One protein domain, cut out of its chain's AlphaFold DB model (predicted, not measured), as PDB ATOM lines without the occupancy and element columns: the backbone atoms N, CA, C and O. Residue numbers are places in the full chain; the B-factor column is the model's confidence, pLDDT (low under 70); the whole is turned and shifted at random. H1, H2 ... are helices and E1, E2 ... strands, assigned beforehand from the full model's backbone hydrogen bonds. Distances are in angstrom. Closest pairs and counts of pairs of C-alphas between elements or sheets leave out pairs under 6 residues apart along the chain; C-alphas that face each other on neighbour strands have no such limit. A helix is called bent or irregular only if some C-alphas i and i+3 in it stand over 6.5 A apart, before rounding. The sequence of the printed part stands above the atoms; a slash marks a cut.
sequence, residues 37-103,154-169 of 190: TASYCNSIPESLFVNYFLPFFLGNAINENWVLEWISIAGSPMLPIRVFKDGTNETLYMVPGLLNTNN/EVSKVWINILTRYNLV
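AT A GLANCE: This is residues 37 to 103 and 154 to 169 of the 190 residues of an uncharacterized protein of uncultured bacterium (UniProt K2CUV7). A small sheet of three short strands has helix H1 over one face, H2 near the sheet's E1 and E2 and meeting the far end of H1, and H3 beyond the edge strand E3, which it only grazes. The 83 printed residues include three named helices and three named strands, in the order E1 H1 H2 E2 E3 H3, of mixed class. The sheet is mixed, in the order E1 E2 E3. The whole is compact, with a radius of gyration of the C-alphas of 12.4 A and spans of 32 by 27 by 24 A.

IN THESE COORDINATES: E1, residues 43 to 45, begins at C-alpha 43 (0.687, 37.826, -11.582). H1, residues 46 to 57, is 14.5 A long and only just irregular: C-alphas 51 and 54 are 6.6 A apart. H2, residues 66 to 74, is 12.0 A long. E2 is residues 81 to 84; E3, residues 91 to 95, is 11.3 A long. H3, residues 154 to 165, is 17.2 A long and ends at C-alpha 165 (5.569, 22.191, -19.665).

HOW THE PARTS SIT: E1 and E2 are parallel, N 44 and O 82 being 2.9 A apart. E1, H1 H2, E2 form a strand-helix-strand unit, parallel strands joined through helices, with a right-handed crossover. E2 and E3 form an antiparallel hairpin, with N 95 and O 81 at 2.8 A. H1 and H2 make two layers with the sheet, helices on one face. H1 lies over E2 at a height over the sheet of 11.2 A. H1, with residues 53 to 56 alone, only just touches H2, with 3 pairs of C-alphas within 8 A; the closest are those of Phe 56 and Trp 66, 7.4 A. H3 only grazes the sheet; its closest C-alphas to E3 are Ile 162 and Tyr 93, 7.6 A. H1 and H3 are apart. In H2 and H3 every O i to N i+4 pair is within hydrogen-bond range, in H1 5 of 8.

THE WHOLE: Residues 104 to 153 are not printed; C-alphas 103 and 154 are 10.0 A apart across the cut. Of the links printed whole, none is long. The mean pLDDT of the printed part is 81.3, and residues 37 to 41, 61 to 62, 99 to 103 and 154 are under 70.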
ATOM      1  N   THR A  37      -9.737  35.582  -1.734       46.69
ATOM      2  CA  THR A  37      -8.391  34.972  -1.670       46.69
ATOM      3  C   THR A  37      -7.847  34.556  -3.047       46.69
ATOM      4  O   THR A  37      -6.639  34.398  -3.202       46.69
ATOM      5  N   ALA A  38      -8.700  34.463  -4.075       45.41
ATOM      6  CA  ALA A  38      -8.296  34.245  -5.466       45.41
ATOM      7  C   ALA A  38      -7.925  35.537  -6.236       45.41
ATOM      8  O   ALA A  38      -7.242  35.458  -7.260       45.41
ATOM      9  N   SER A  39      -8.344  36.718  -5.763       48.38
ATOM     10  CA  SER A  39      -8.194  37.995  -6.486       48.38
ATOM     11  C   SER A  39      -6.893  38.746  -6.175       48.38
ATOM     12  O   SER A  39      -6.492  39.603  -6.958       48.38
ATOM     13  N   TYR A  40      -6.189  38.396  -5.093       56.03
ATOM     14  CA  TYR A  40      -4.943  39.063  -4.672       56.03
ATOM     15  C   TYR A  40      -3.672  38.244  -4.938       56.03
ATOM     16  O   TYR A  40      -2.642  38.458  -4.303       56.03
ATOM     17  N   CYS A  41      -3.719  37.293  -5.874       68.56
ATOM     18  CA  CYS A  41      -2.501  36.641  -6.340       68.56
ATOM     19  C   CYS A  41      -1.823  37.549  -7.373       68.56
ATOM     20  O   CYS A  41      -2.358  37.758  -8.470       68.56
ATOM     21  N   ASN A  42      -0.662  38.100  -7.010       89.06
ATOM     22  CA  ASN A  42       0.183  38.836  -7.943       89.06
ATOM     23  C   ASN A  42       0.488  37.958  -9.161       89.06
ATOM     24  O   ASN A  42       0.580  36.730  -9.061       89.06
ATOM     25  N   SER A  43       0.592  38.577 -10.336       92.31
ATOM     26  CA  SER A  43       0.687  37.826 -11.582       92.31
ATOM     27  C   SER A  43       1.695  38.395 -12.557       92.31
ATOM     28  O   SER A  43       1.815  39.612 -12.683       92.31
ATOM     29  N   ILE A  44       2.363  37.504 -13.285       94.81
ATOM     30  CA  ILE A  44       3.375  37.841 -14.286       94.81
ATOM     31  C   ILE A  44       3.105  37.135 -15.615       94.81
ATOM     32  O   ILE A  44       2.536  36.036 -15.619       94.81
ATOM     33  N   PRO A  45       3.524  37.735 -16.741       96.38
ATOM     34  CA  PRO A  45       3.465  37.065 -18.027       96.38
ATOM     35  C   PRO A  45       4.427  35.873 -18.076       96.38
ATOM     36  O   PRO A  45       5.508  35.895 -17.478       96.38
ATOM     37  N   GLU A  46       4.042  34.845 -18.826       95.94
ATOM     38  CA  GLU A  46       4.840  33.642 -19.068       95.94
ATOM     39  C   GLU A  46       6.222  33.982 -19.625       95.94
ATOM     40  O   GLU A  46       7.223  33.483 -19.113       95.94
ATOM     41  N   SER A  47       6.296  34.884 -20.606       95.81
ATOM     42  CA  SER A  47       7.563  35.344 -21.177       95.81
ATOM     43  C   SER A  47       8.546  35.880 -20.127       95.81
ATOM     44  O   SER A  47       9.734  35.560 -20.188       95.81
ATOM     45  N   LEU A  48       8.076  36.652 -19.142       95.12
ATOM     46  CA  LEU A  48       8.920  37.156 -18.055       95.12
ATOM     47  C   LEU A  48       9.359  36.018 -17.135       95.12
ATOM     48  O   LEU A  48      10.533  35.927 -16.782       95.12
ATOM     49  N   PHE A  49       8.434  35.132 -16.766       95.25
ATOM     50  CA  PHE A  49       8.764  33.997 -15.913       95.25
ATOM     51  C   PHE A  49       9.825  33.096 -16.552       95.25
ATOM     52  O   PHE A  49      10.842  32.823 -15.924       95.25
ATOM     53  N   VAL A  50       9.619  32.664 -17.796       93.19
ATOM     54  CA  VAL A  50      10.483  31.687 -18.476       93.19
ATOM     55  C   VAL A  50      11.862  32.259 -18.784       93.19
ATOM     56  O   VAL A  50      12.860  31.571 -18.592       93.19
ATOM     57  N   ASN A  51      11.937  33.505 -19.255       92.88
ATOM     58  CA  ASN A  51      13.207  34.081 -19.697       92.88
ATOM     59  C   ASN A  51      14.027  34.675 -18.550       92.88
ATOM     60  O   ASN A  51      15.250  34.725 -18.648       92.88
ATOM     61  N   TYR A  52      13.362  35.148 -17.493       91.44
ATOM     62  CA  TYR A  52      14.030  35.808 -16.378       91.44
ATOM     63  C   TYR A  52      14.080  34.924 -15.137       91.44
ATOM     64  O   TYR A  52      15.162  34.576 -14.690       91.44
ATOM     65  N   PHE A  53      12.931  34.516 -14.592       90.69
ATOM     66  CA  PHE A  53      12.875  33.871 -13.275       90.69
ATOM     67  C   PHE A  53      13.226  32.381 -13.277       90.69
ATOM     68  O   PHE A  53      13.941  31.912 -12.394       90.69
ATOM     69  N   LEU A  54      12.744  31.628 -14.265       88.94
ATOM     70  CA  LEU A  54      12.911  30.178 -14.342       88.94
ATOM     71  C   LEU A  54      14.387  29.730 -14.314       88.94
ATOM     72  O   LEU A  54      14.683  28.799 -13.566       88.94
ATOM     73  N   PRO A  55      15.337  30.375 -15.023       85.50
ATOM     74  CA  PRO A  55      16.756  30.041 -14.914       85.50
ATOM     75  C   PRO A  55      17.292  30.107 -13.480       85.50
ATOM     76  O   PRO A  55      18.072  29.239 -13.089       85.50
ATOM     77  N   PHE A  56      16.844  31.076 -12.674       83.38
ATOM     78  CA  PHE A  56      17.269  31.196 -11.278       83.38
ATOM     79  C   PHE A  56      16.745  30.043 -10.418       83.38
ATOM     80  O   PHE A  56      17.501  29.474  -9.635       83.38
ATOM     81  N   PHE A  57      15.488  29.633 -10.620       83.06
ATOM     82  CA  PHE A  57      14.913  28.458  -9.953       83.06
ATOM     83  C   PHE A  57      15.619  27.144 -10.321       83.06
ATOM     84  O   PHE A  57      15.599  26.198  -9.538       83.06
ATOM     85  N   LEU A  58      16.264  27.087 -11.488       79.94
ATOM     86  CA  LEU A  58      17.072  25.949 -11.938       79.94
ATOM     87  C   LEU A  58      18.528  25.995 -11.443       79.94
ATOM     88  O   LEU A  58      19.304  25.106 -11.778       79.94
ATOM     89  N   GLY A  59      18.911  27.018 -10.673       70.69
ATOM     90  CA  GLY A  59      20.274  27.183 -10.163       70.69
ATOM     91  C   GLY A  59      21.235  27.914 -11.108       70.69
ATOM     92  O   GLY A  59      22.410  28.049 -10.780       70.69
ATOM     93  N   ASN A  60      20.764  28.454 -12.237       70.56
ATOM     94  CA  ASN A  60      21.581  29.257 -13.158       70.56
ATOM     95  C   ASN A  60      21.652  30.725 -12.700       70.56
ATOM     96  O   ASN A  60      21.266  31.644 -13.427       70.56
ATOM     97  N   ALA A  61      22.087  30.958 -11.460       61.03
ATOM     98  CA  ALA A  61      22.094  32.290 -10.869       61.03
ATOM     99  C   ALA A  61      23.305  33.120 -11.322       61.03
ATOM    100  O   ALA A  61      24.415  32.940 -10.837       61.03
ATOM    101  N   ILE A  62      23.070  34.060 -12.244       62.34
ATOM    102  CA  ILE A  62      24.057  35.076 -12.667       62.34
ATOM    103  C   ILE A  62      23.882  36.389 -11.873       62.34
ATOM    104  O   ILE A  62      24.805  37.191 -11.767       62.34
ATOM    105  N   ASN A  63      22.696  36.612 -11.296       73.88
ATOM    106  CA  ASN A  63      22.324  37.807 -10.536       73.88
ATOM    107  C   ASN A  63      21.944  37.392  -9.110       73.88
ATOM    108  O   ASN A  63      21.094  36.529  -8.945       73.88
ATOM    109  N   GLU A  64      22.533  38.016  -8.091       74.25
ATOM    110  CA  GLU A  64      22.257  37.717  -6.676       74.25
ATOM    111  C   GLU A  64      20.939  38.336  -6.170       74.25
ATOM    112  O   GLU A  64      20.391  37.904  -5.158       74.25
ATOM    113  N   ASN A  65      20.385  39.326  -6.880       81.62
ATOM    114  CA  ASN A  65      19.217  40.092  -6.431       81.62
ATOM    115  C   ASN A  65      17.868  39.538  -6.915       81.62
ATOM    116  O   ASN A  65      16.826  40.082  -6.546       81.62
ATOM    117  N   TRP A  66      17.853  38.456  -7.700       83.38
ATOM    118  CA  TRP A  66      16.623  37.913  -8.294       83.38
ATOM    119  C   TRP A  66      15.561  37.550  -7.244       83.38
ATOM    120  O   TRP A  66      14.368  37.699  -7.493       83.38
ATOM    121  N   VAL A  67      15.986  37.122  -6.047       81.81
ATOM    122  CA  VAL A  67      15.093  36.814  -4.919       81.81
ATOM    123  C   VAL A  67      14.330  38.061  -4.477       81.81
ATOM    124  O   VAL A  67      13.131  37.997  -4.220       81.81
ATOM    125  N   LEU A  68      15.003  39.213  -4.415       82.12
ATOM    126  CA  LEU A  68      14.384  40.481  -4.020       82.12
ATOM    127  C   LEU A  68      13.406  40.978  -5.072       82.12
ATOM    128  O   LEU A  68      12.344  41.491  -4.732       82.12
ATOM    129  N   GLU A  69      13.755  40.808  -6.340       87.56
ATOM    130  CA  GLU A  69      12.891  41.151  -7.465       87.56
ATOM    131  C   GLU A  69      11.674  40.225  -7.537       87.56
ATOM    132  O   GLU A  69      10.559  40.678  -7.776       87.56
ATOM    133  N   TRP A  70      11.850  38.936  -7.250       87.94
ATOM    134  CA  TRP A  70      10.735  38.009  -7.118       87.94
ATOM    135  C   TRP A  70       9.812  38.412  -5.968       87.94
ATOM    136  O   TRP A  70       8.602  38.491  -6.155       87.94
ATOM    137  N   ILE A  71      10.365  38.720  -4.788       83.56
ATOM    138  CA  ILE A  71       9.587  39.150  -3.617       83.56
ATOM    139  C   ILE A  71       8.877  40.482  -3.877       83.56
ATOM    140  O   ILE A  71       7.736  40.641  -3.445       83.56
ATOM    141  N   SER A  72       9.501  41.427  -4.584       85.69
ATOM    142  CA  SER A  72       8.876  42.721  -4.888       85.69
ATOM    143  C   SER A  72       7.656  42.575  -5.800       85.69
ATOM    144  O   SER A  72       6.693  43.324  -5.651       85.69
ATOM    145  N   ILE A  73       7.661  41.571  -6.682       88.56
ATOM    146  CA  ILE A  73       6.514  41.205  -7.518       88.56
ATOM    147  C   ILE A  73       5.499  40.375  -6.726       88.56
ATOM    148  O   ILE A  73       4.304  40.644  -6.790       88.56
ATOM    149  N   ALA A  74       5.952  39.366  -5.978       86.06
ATOM    150  CA  ALA A  74       5.093  38.480  -5.193       86.06
ATOM    151  C   ALA A  74       4.379  39.212  -4.049       86.06
ATOM    152  O   ALA A  74       3.326  38.772  -3.594       86.06
ATOM    153  N   GLY A  75       4.965  40.299  -3.546       80.06
ATOM    154  CA  GLY A  75       4.578  40.988  -2.315       80.06
ATOM    155  C   GLY A  75       5.060  40.286  -1.039       80.06
ATOM    156  O   GLY A  75       5.208  40.926  -0.002       80.06
ATOM    157  N   SER A  76       5.337  38.981  -1.097       79.00
ATOM    158  CA  SER A  76       5.877  38.187   0.008       79.00
ATOM    159  C   SER A  76       6.580  36.933  -0.524       79.00
ATOM    160  O   SER A  76       6.104  36.344  -1.494       79.00
ATOM    161  N   PRO A  77       7.662  36.456   0.120       75.75
ATOM    162  CA  PRO A  77       8.327  35.202  -0.255       75.75
ATOM    163  C   PRO A  77       7.445  33.954  -0.079       75.75
ATOM    164  O   PRO A  77       7.812  32.884  -0.556       75.75
ATOM    165  N   MET A  78       6.310  34.060   0.615       76.38
ATOM    166  CA  MET A  78       5.396  32.941   0.880       76.38
ATOM    167  C   MET A  78       4.243  32.866  -0.118       76.38
ATOM    168  O   MET A  78       3.562  31.846  -0.202       76.38
ATOM    169  N   LEU A  79       3.980  33.961  -0.833       80.56
ATOM    170  CA  LEU A  79       2.837  34.029  -1.725       80.56
ATOM    171  C   LEU A  79       3.172  33.363  -3.060       80.56
ATOM    172  O   LEU A  79       4.259  33.588  -3.604       80.56
ATOM    173  N   PRO A  80       2.252  32.550  -3.604       87.31
ATOM    174  CA  PRO A  80       2.389  32.075  -4.964       87.31
ATOM    175  C   PRO A  80       2.236  33.241  -5.947       87.31
ATOM    176  O   PRO A  80       1.570  34.235  -5.653       87.31
ATOM    177  N   ILE A  81       2.816  33.089  -7.135       91.25
ATOM    178  CA  ILE A  81       2.615  34.012  -8.255       91.25
ATOM    179  C   ILE A  81       1.865  33.287  -9.362       91.25
ATOM    180  O   ILE A  81       2.238  32.191  -9.786       91.25
ATOM    181  N   ARG A  82       0.821  33.923  -9.883       93.75
ATOM    182  CA  ARG A  82       0.090  33.436 -11.050       93.75
ATOM    183  C   ARG A  82       0.851  33.762 -12.332       93.75
ATOM    184  O   ARG A  82       1.116  34.927 -12.618       93.75
ATOM    185  N   VAL A  83       1.131  32.749 -13.145       94.25
ATOM    186  CA  VAL A  83       1.702  32.939 -14.482       94.25
ATOM    187  C   VAL A  83       0.584  32.883 -15.512       94.25
ATOM    188  O   VAL A  83      -0.207  31.933 -15.532       94.25
ATOM    189  N   PHE A  84       0.501  33.909 -16.356       95.00
ATOM    190  CA  PHE A  84      -0.504  34.005 -17.411       95.00
ATOM    191  C   PHE A  84       0.129  34.058 -18.801       95.00
ATOM    192  O   PHE A  84       1.250  34.529 -18.978       95.00
ATOM    193  N   LYS A  85      -0.616  33.594 -19.801       94.38
ATOM    194  CA  LYS A  85      -0.188  33.602 -21.198       94.38
ATOM    195  C   LYS A  85      -0.166  35.019 -21.762       94.38
ATOM    196  O   LYS A  85      -1.151  35.758 -21.658       94.38
ATOM    197  N   ASP A  86       0.937  35.367 -22.419       91.62
ATOM    198  CA  ASP A  86       1.104  36.652 -23.090       91.62
ATOM    199  C   ASP A  86      -0.067  36.944 -24.049       91.62
ATOM    200  O   ASP A  86      -0.476  36.107 -24.857       91.62
ATOM    201  N   GLY A  87      -0.642  38.144 -23.942       89.25
ATOM    202  CA  GLY A  87      -1.710  38.633 -24.819       89.25
ATOM    203  C   GLY A  87      -3.127  38.111 -24.539       89.25
ATOM    204  O   GLY A  87      -4.078  38.810 -24.876       89.25
ATOM    205  N   THR A  88      -3.306  36.946 -23.904       87.31
ATOM    206  CA  THR A  88      -4.649  36.408 -23.587       87.31
ATOM    207  C   THR A  88      -5.044  36.565 -22.122       87.31
ATOM    208  O   THR A  88      -6.223  36.440 -21.801       87.31
ATOM    209  N   ASN A  89      -4.077  36.839 -21.235       85.56
ATOM    210  CA  ASN A  89      -4.267  36.904 -19.781       85.56
ATOM    211  C   ASN A  89      -4.868  35.612 -19.180       85.56
ATOM    212  O   ASN A  89      -5.393  35.601 -18.066       85.56
ATOM    213  N   GLU A  90      -4.797  34.510 -19.929       91.19
ATOM    214  CA  GLU A  90      -5.247  33.195 -19.494       91.19
ATOM    215  C   GLU A  90      -4.261  32.646 -18.468       91.19
ATOM    216  O   GLU A  90      -3.052  32.633 -18.697       91.19
ATOM    217  N   THR A  91      -4.773  32.180 -17.334       91.19
ATOM    218  CA  THR A  91      -3.933  31.613 -16.277       91.19
ATOM    219  C   THR A  91      -3.409  30.247 -16.695       91.19
ATOM    220  O   THR A  91      -4.195  29.349 -16.976       91.19
ATOM    221  N   LEU A  92      -2.087  30.077 -16.693       92.56
ATOM    222  CA  LEU A  92      -1.450  28.819 -17.080       92.56
ATOM    223  C   LEU A  92      -1.198  27.917 -15.874       92.56
ATOM    224  O   LEU A  92      -1.490  26.723 -15.923       92.56
ATOM    225  N   TYR A  93      -0.621  28.481 -14.815       92.25
ATOM    226  CA  TYR A  93      -0.295  27.795 -13.565       92.25
ATOM    227  C   TYR A  93       0.087  28.818 -12.483       92.25
ATOM    228  O   TYR A  93       0.200  30.019 -12.745       92.25
ATOM    229  N   MET A  94       0.294  28.339 -11.256       90.44
ATOM    230  CA  MET A  94       0.828  29.134 -10.151       90.44
ATOM    231  C   MET A  94       2.212  28.624  -9.772       90.44
ATOM    232  O   MET A  94       2.398  27.427  -9.549       90.44
ATOM    233  N   VAL A  95       3.173  29.538  -9.704       89.50
ATOM    234  CA  VAL A  95       4.503  29.271  -9.163       89.50
ATOM    235  C   VAL A  95       4.385  29.348  -7.644       89.50
ATOM    236  O   VAL A  95       3.855  30.345  -7.143       89.50
ATOM    237  N   PRO A  96       4.817  28.318  -6.903       86.75
ATOM    238  CA  PRO A  96       4.752  28.340  -5.449       86.75
ATOM    239  C   PRO A  96       5.635  29.460  -4.884       86.75
ATOM    240  O   PRO A  96       6.610  29.878  -5.511       86.75
ATOM    241  N   GLY A  97       5.296  29.935  -3.685       83.56
ATOM    242  CA  GLY A  97       6.171  30.839  -2.945       83.56
ATOM    243  C   GLY A  97       7.540  30.198  -2.701       83.56
ATOM    244  O   GLY A  97       7.663  28.973  -2.633       83.56
ATOM    245  N   LEU A  98       8.567  31.031  -2.536       78.19
ATOM    246  CA  LEU A  98       9.912  30.580  -2.160       78.19
ATOM    247  C   LEU A  98       9.893  29.814  -0.834       78.19
ATOM    248  O   LEU A  98      10.679  28.893  -0.631       78.19
ATOM    249  N   LEU A  99       8.972  30.184   0.055       69.38
ATOM    250  CA  LEU A  99       8.772  29.551   1.347       69.38
ATOM    251  C   LEU A  99       7.411  28.878   1.394       69.38
ATOM    252  O   LEU A  99       6.386  29.548   1.506       69.38
ATOM    253  N   ASN A 100       7.399  27.550   1.347       59.84
ATOM    254  CA  ASN A 100       6.164  26.799   1.506       59.84
ATOM    255  C   ASN A 100       5.835  26.574   2.994       59.84
ATOM    256  O   ASN A 100       6.614  25.959   3.723       59.84
ATOM    257  N   THR A 101       4.656  27.022   3.441       48.75
ATOM    258  CA  THR A 101       4.128  26.807   4.804       48.75
ATOM    259  C   THR A 101       3.606  25.416   5.093       48.75
ATOM    260  O   THR A 101       3.394  25.094   6.260       48.75
ATOM    261  N   ASN A 102       3.417  24.567   4.085       44.88
ATOM    262  CA  ASN A 102       2.741  23.288   4.313       44.88
ATOM    263  C   ASN A 102       3.556  22.324   5.197       44.88
ATOM    264  O   ASN A 102       2.970  21.568   5.967       44.88
ATOM    265  N   ASN A 103       4.890  22.435   5.210       43.22
ATOM    266  CA  ASN A 103       5.760  21.657   6.105       43.22
ATOM    267  C   ASN A 103       6.052  22.341   7.458       43.22
ATOM    268  O   ASN A 103       6.731  21.772   8.311       43.22
ATOM    269  N   GLU A 154       3.668  18.396  -1.941       69.06
ATOM    270  CA  GLU A 154       2.737  18.843  -2.986       69.06
ATOM    271  C   GLU A 154       3.383  19.887  -3.913       69.06
ATOM    272  O   GLU A 154       3.134  19.895  -5.120       69.06
ATOM    273  N   VAL A 155       4.303  20.694  -3.378       72.44
ATOM    274  CA  VAL A 155       5.112  21.658  -4.136       72.44
ATOM    275  C   VAL A 155       6.030  20.998  -5.159       72.44
ATOM    276  O   VAL A 155       6.158  21.509  -6.273       72.44
ATOM    277  N   SER A 156       6.611  19.838  -4.855       73.94
ATOM    278  CA  SER A 156       7.445  19.108  -5.815       73.94
ATOM    279  C   SER A 156       6.629  18.667  -7.030       73.94
ATOM    280  O   SER A 156       7.111  18.748  -8.158       73.94
ATOM    281  N   LYS A 157       5.360  18.275  -6.840       80.19
ATOM    282  CA  LYS A 157       4.452  17.941  -7.953       80.19
ATOM    283  C   LYS A 157       4.124  19.166  -8.808       80.19
ATOM    284  O   LYS A 157       4.081  19.054 -10.033       80.19
ATOM    285  N   VAL A 158       3.921  20.328  -8.182       83.38
ATOM    286  CA  VAL A 158       3.704  21.595  -8.900       83.38
ATOM    287  C   VAL A 158       4.915  21.927  -9.771       83.38
ATOM    288  O   VAL A 158       4.752  22.173 -10.964       83.38
ATOM    289  N   TRP A 159       6.129  21.844  -9.220       84.56
ATOM    290  CA  TRP A 159       7.352  22.081  -9.986       84.56
ATOM    291  C   TRP A 159       7.545  21.082 -11.123       84.56
ATOM    292  O   TRP A 159       7.850  21.503 -12.234       84.56
ATOM    293  N   ILE A 160       7.296  19.786 -10.906       82.75
ATOM    294  CA  ILE A 160       7.357  18.780 -11.978       82.75
ATOM    295  C   ILE A 160       6.428  19.165 -13.137       82.75
ATOM    296  O   ILE A 160       6.850  19.120 -14.292       82.75
ATOM    297  N   ASN A 161       5.198  19.600 -12.853       85.69
ATOM    298  CA  ASN A 161       4.256  20.027 -13.891       85.69
ATOM    299  C   ASN A 161       4.751  21.264 -14.657       85.69
ATOM    300  O   ASN A 161       4.646  21.306 -15.884       85.69
ATOM    301  N   ILE A 162       5.316  22.251 -13.953       88.25
ATOM    302  CA  ILE A 162       5.896  23.456 -14.567       88.25
ATOM    303  C   ILE A 162       7.076  23.075 -15.467       88.25
ATOM    304  O   ILE A 162       7.117  23.461 -16.631       88.25
ATOM    305  N   LEU A 163       8.015  22.272 -14.966       87.75
ATOM    306  CA  LEU A 163       9.212  21.883 -15.713       87.75
ATOM    307  C   LEU A 163       8.888  20.986 -16.913       87.75
ATOM    308  O   LEU A 163       9.505  21.121 -17.969       87.75
ATOM    309  N   THR A 164       7.884  20.116 -16.785       88.62
ATOM    310  CA  THR A 164       7.393  19.283 -17.894       88.62
ATOM    311  C   THR A 164       6.811  20.145 -19.011       88.62
ATOM    312  O   THR A 164       7.059  19.865 -20.181       88.62
ATOM    313  N   ARG A 165       6.108  21.238 -18.676       89.44
ATOM    314  CA  ARG A 165       5.569  22.191 -19.665       89.44
ATOM    315  C   ARG A 165       6.652  22.757 -20.585       89.44
ATOM    316  O   ARG A 165       6.397  22.967 -21.767       89.44
ATOM    317  N   TYR A 166       7.848  22.973 -20.046       88.50
ATOM    318  CA  TYR A 166       8.994  23.526 -20.769       88.50
ATOM    319  C   TYR A 166       9.979  22.462 -21.266       88.50
ATOM    320  O   TYR A 166      11.065  22.807 -21.721       88.50
ATOM    321  N   ASN A 167       9.607  21.176 -21.215       86.81
ATOM    322  CA  ASN A 167      10.447  20.039 -21.614       86.81
ATOM    323  C   ASN A 167      11.793  19.966 -20.868       86.81
ATOM    324  O   ASN A 167      12.783  19.471 -21.404       86.81
ATOM    325  N   LEU A 168      11.833  20.449 -19.623       79.50
ATOM    326  CA  LEU A 168      13.032  20.438 -18.778       79.50
ATOM    327  C   LEU A 168      13.159  19.155 -17.944       79.50
ATOM    328  O   LEU A 168      14.223  18.873 -17.402       79.50
ATOM    329  N   VAL A 169      12.086  18.366 -17.848       72.19
ATOM    330  CA  VAL A 169      12.060  17.064 -17.169       72.19
ATOM    331  C   VAL A 169      11.451  16.035 -18.113       72.19
ATOM    332  O   VAL A 169      10.366  16.240 -18.653       72.19
TER     333      VAL A 169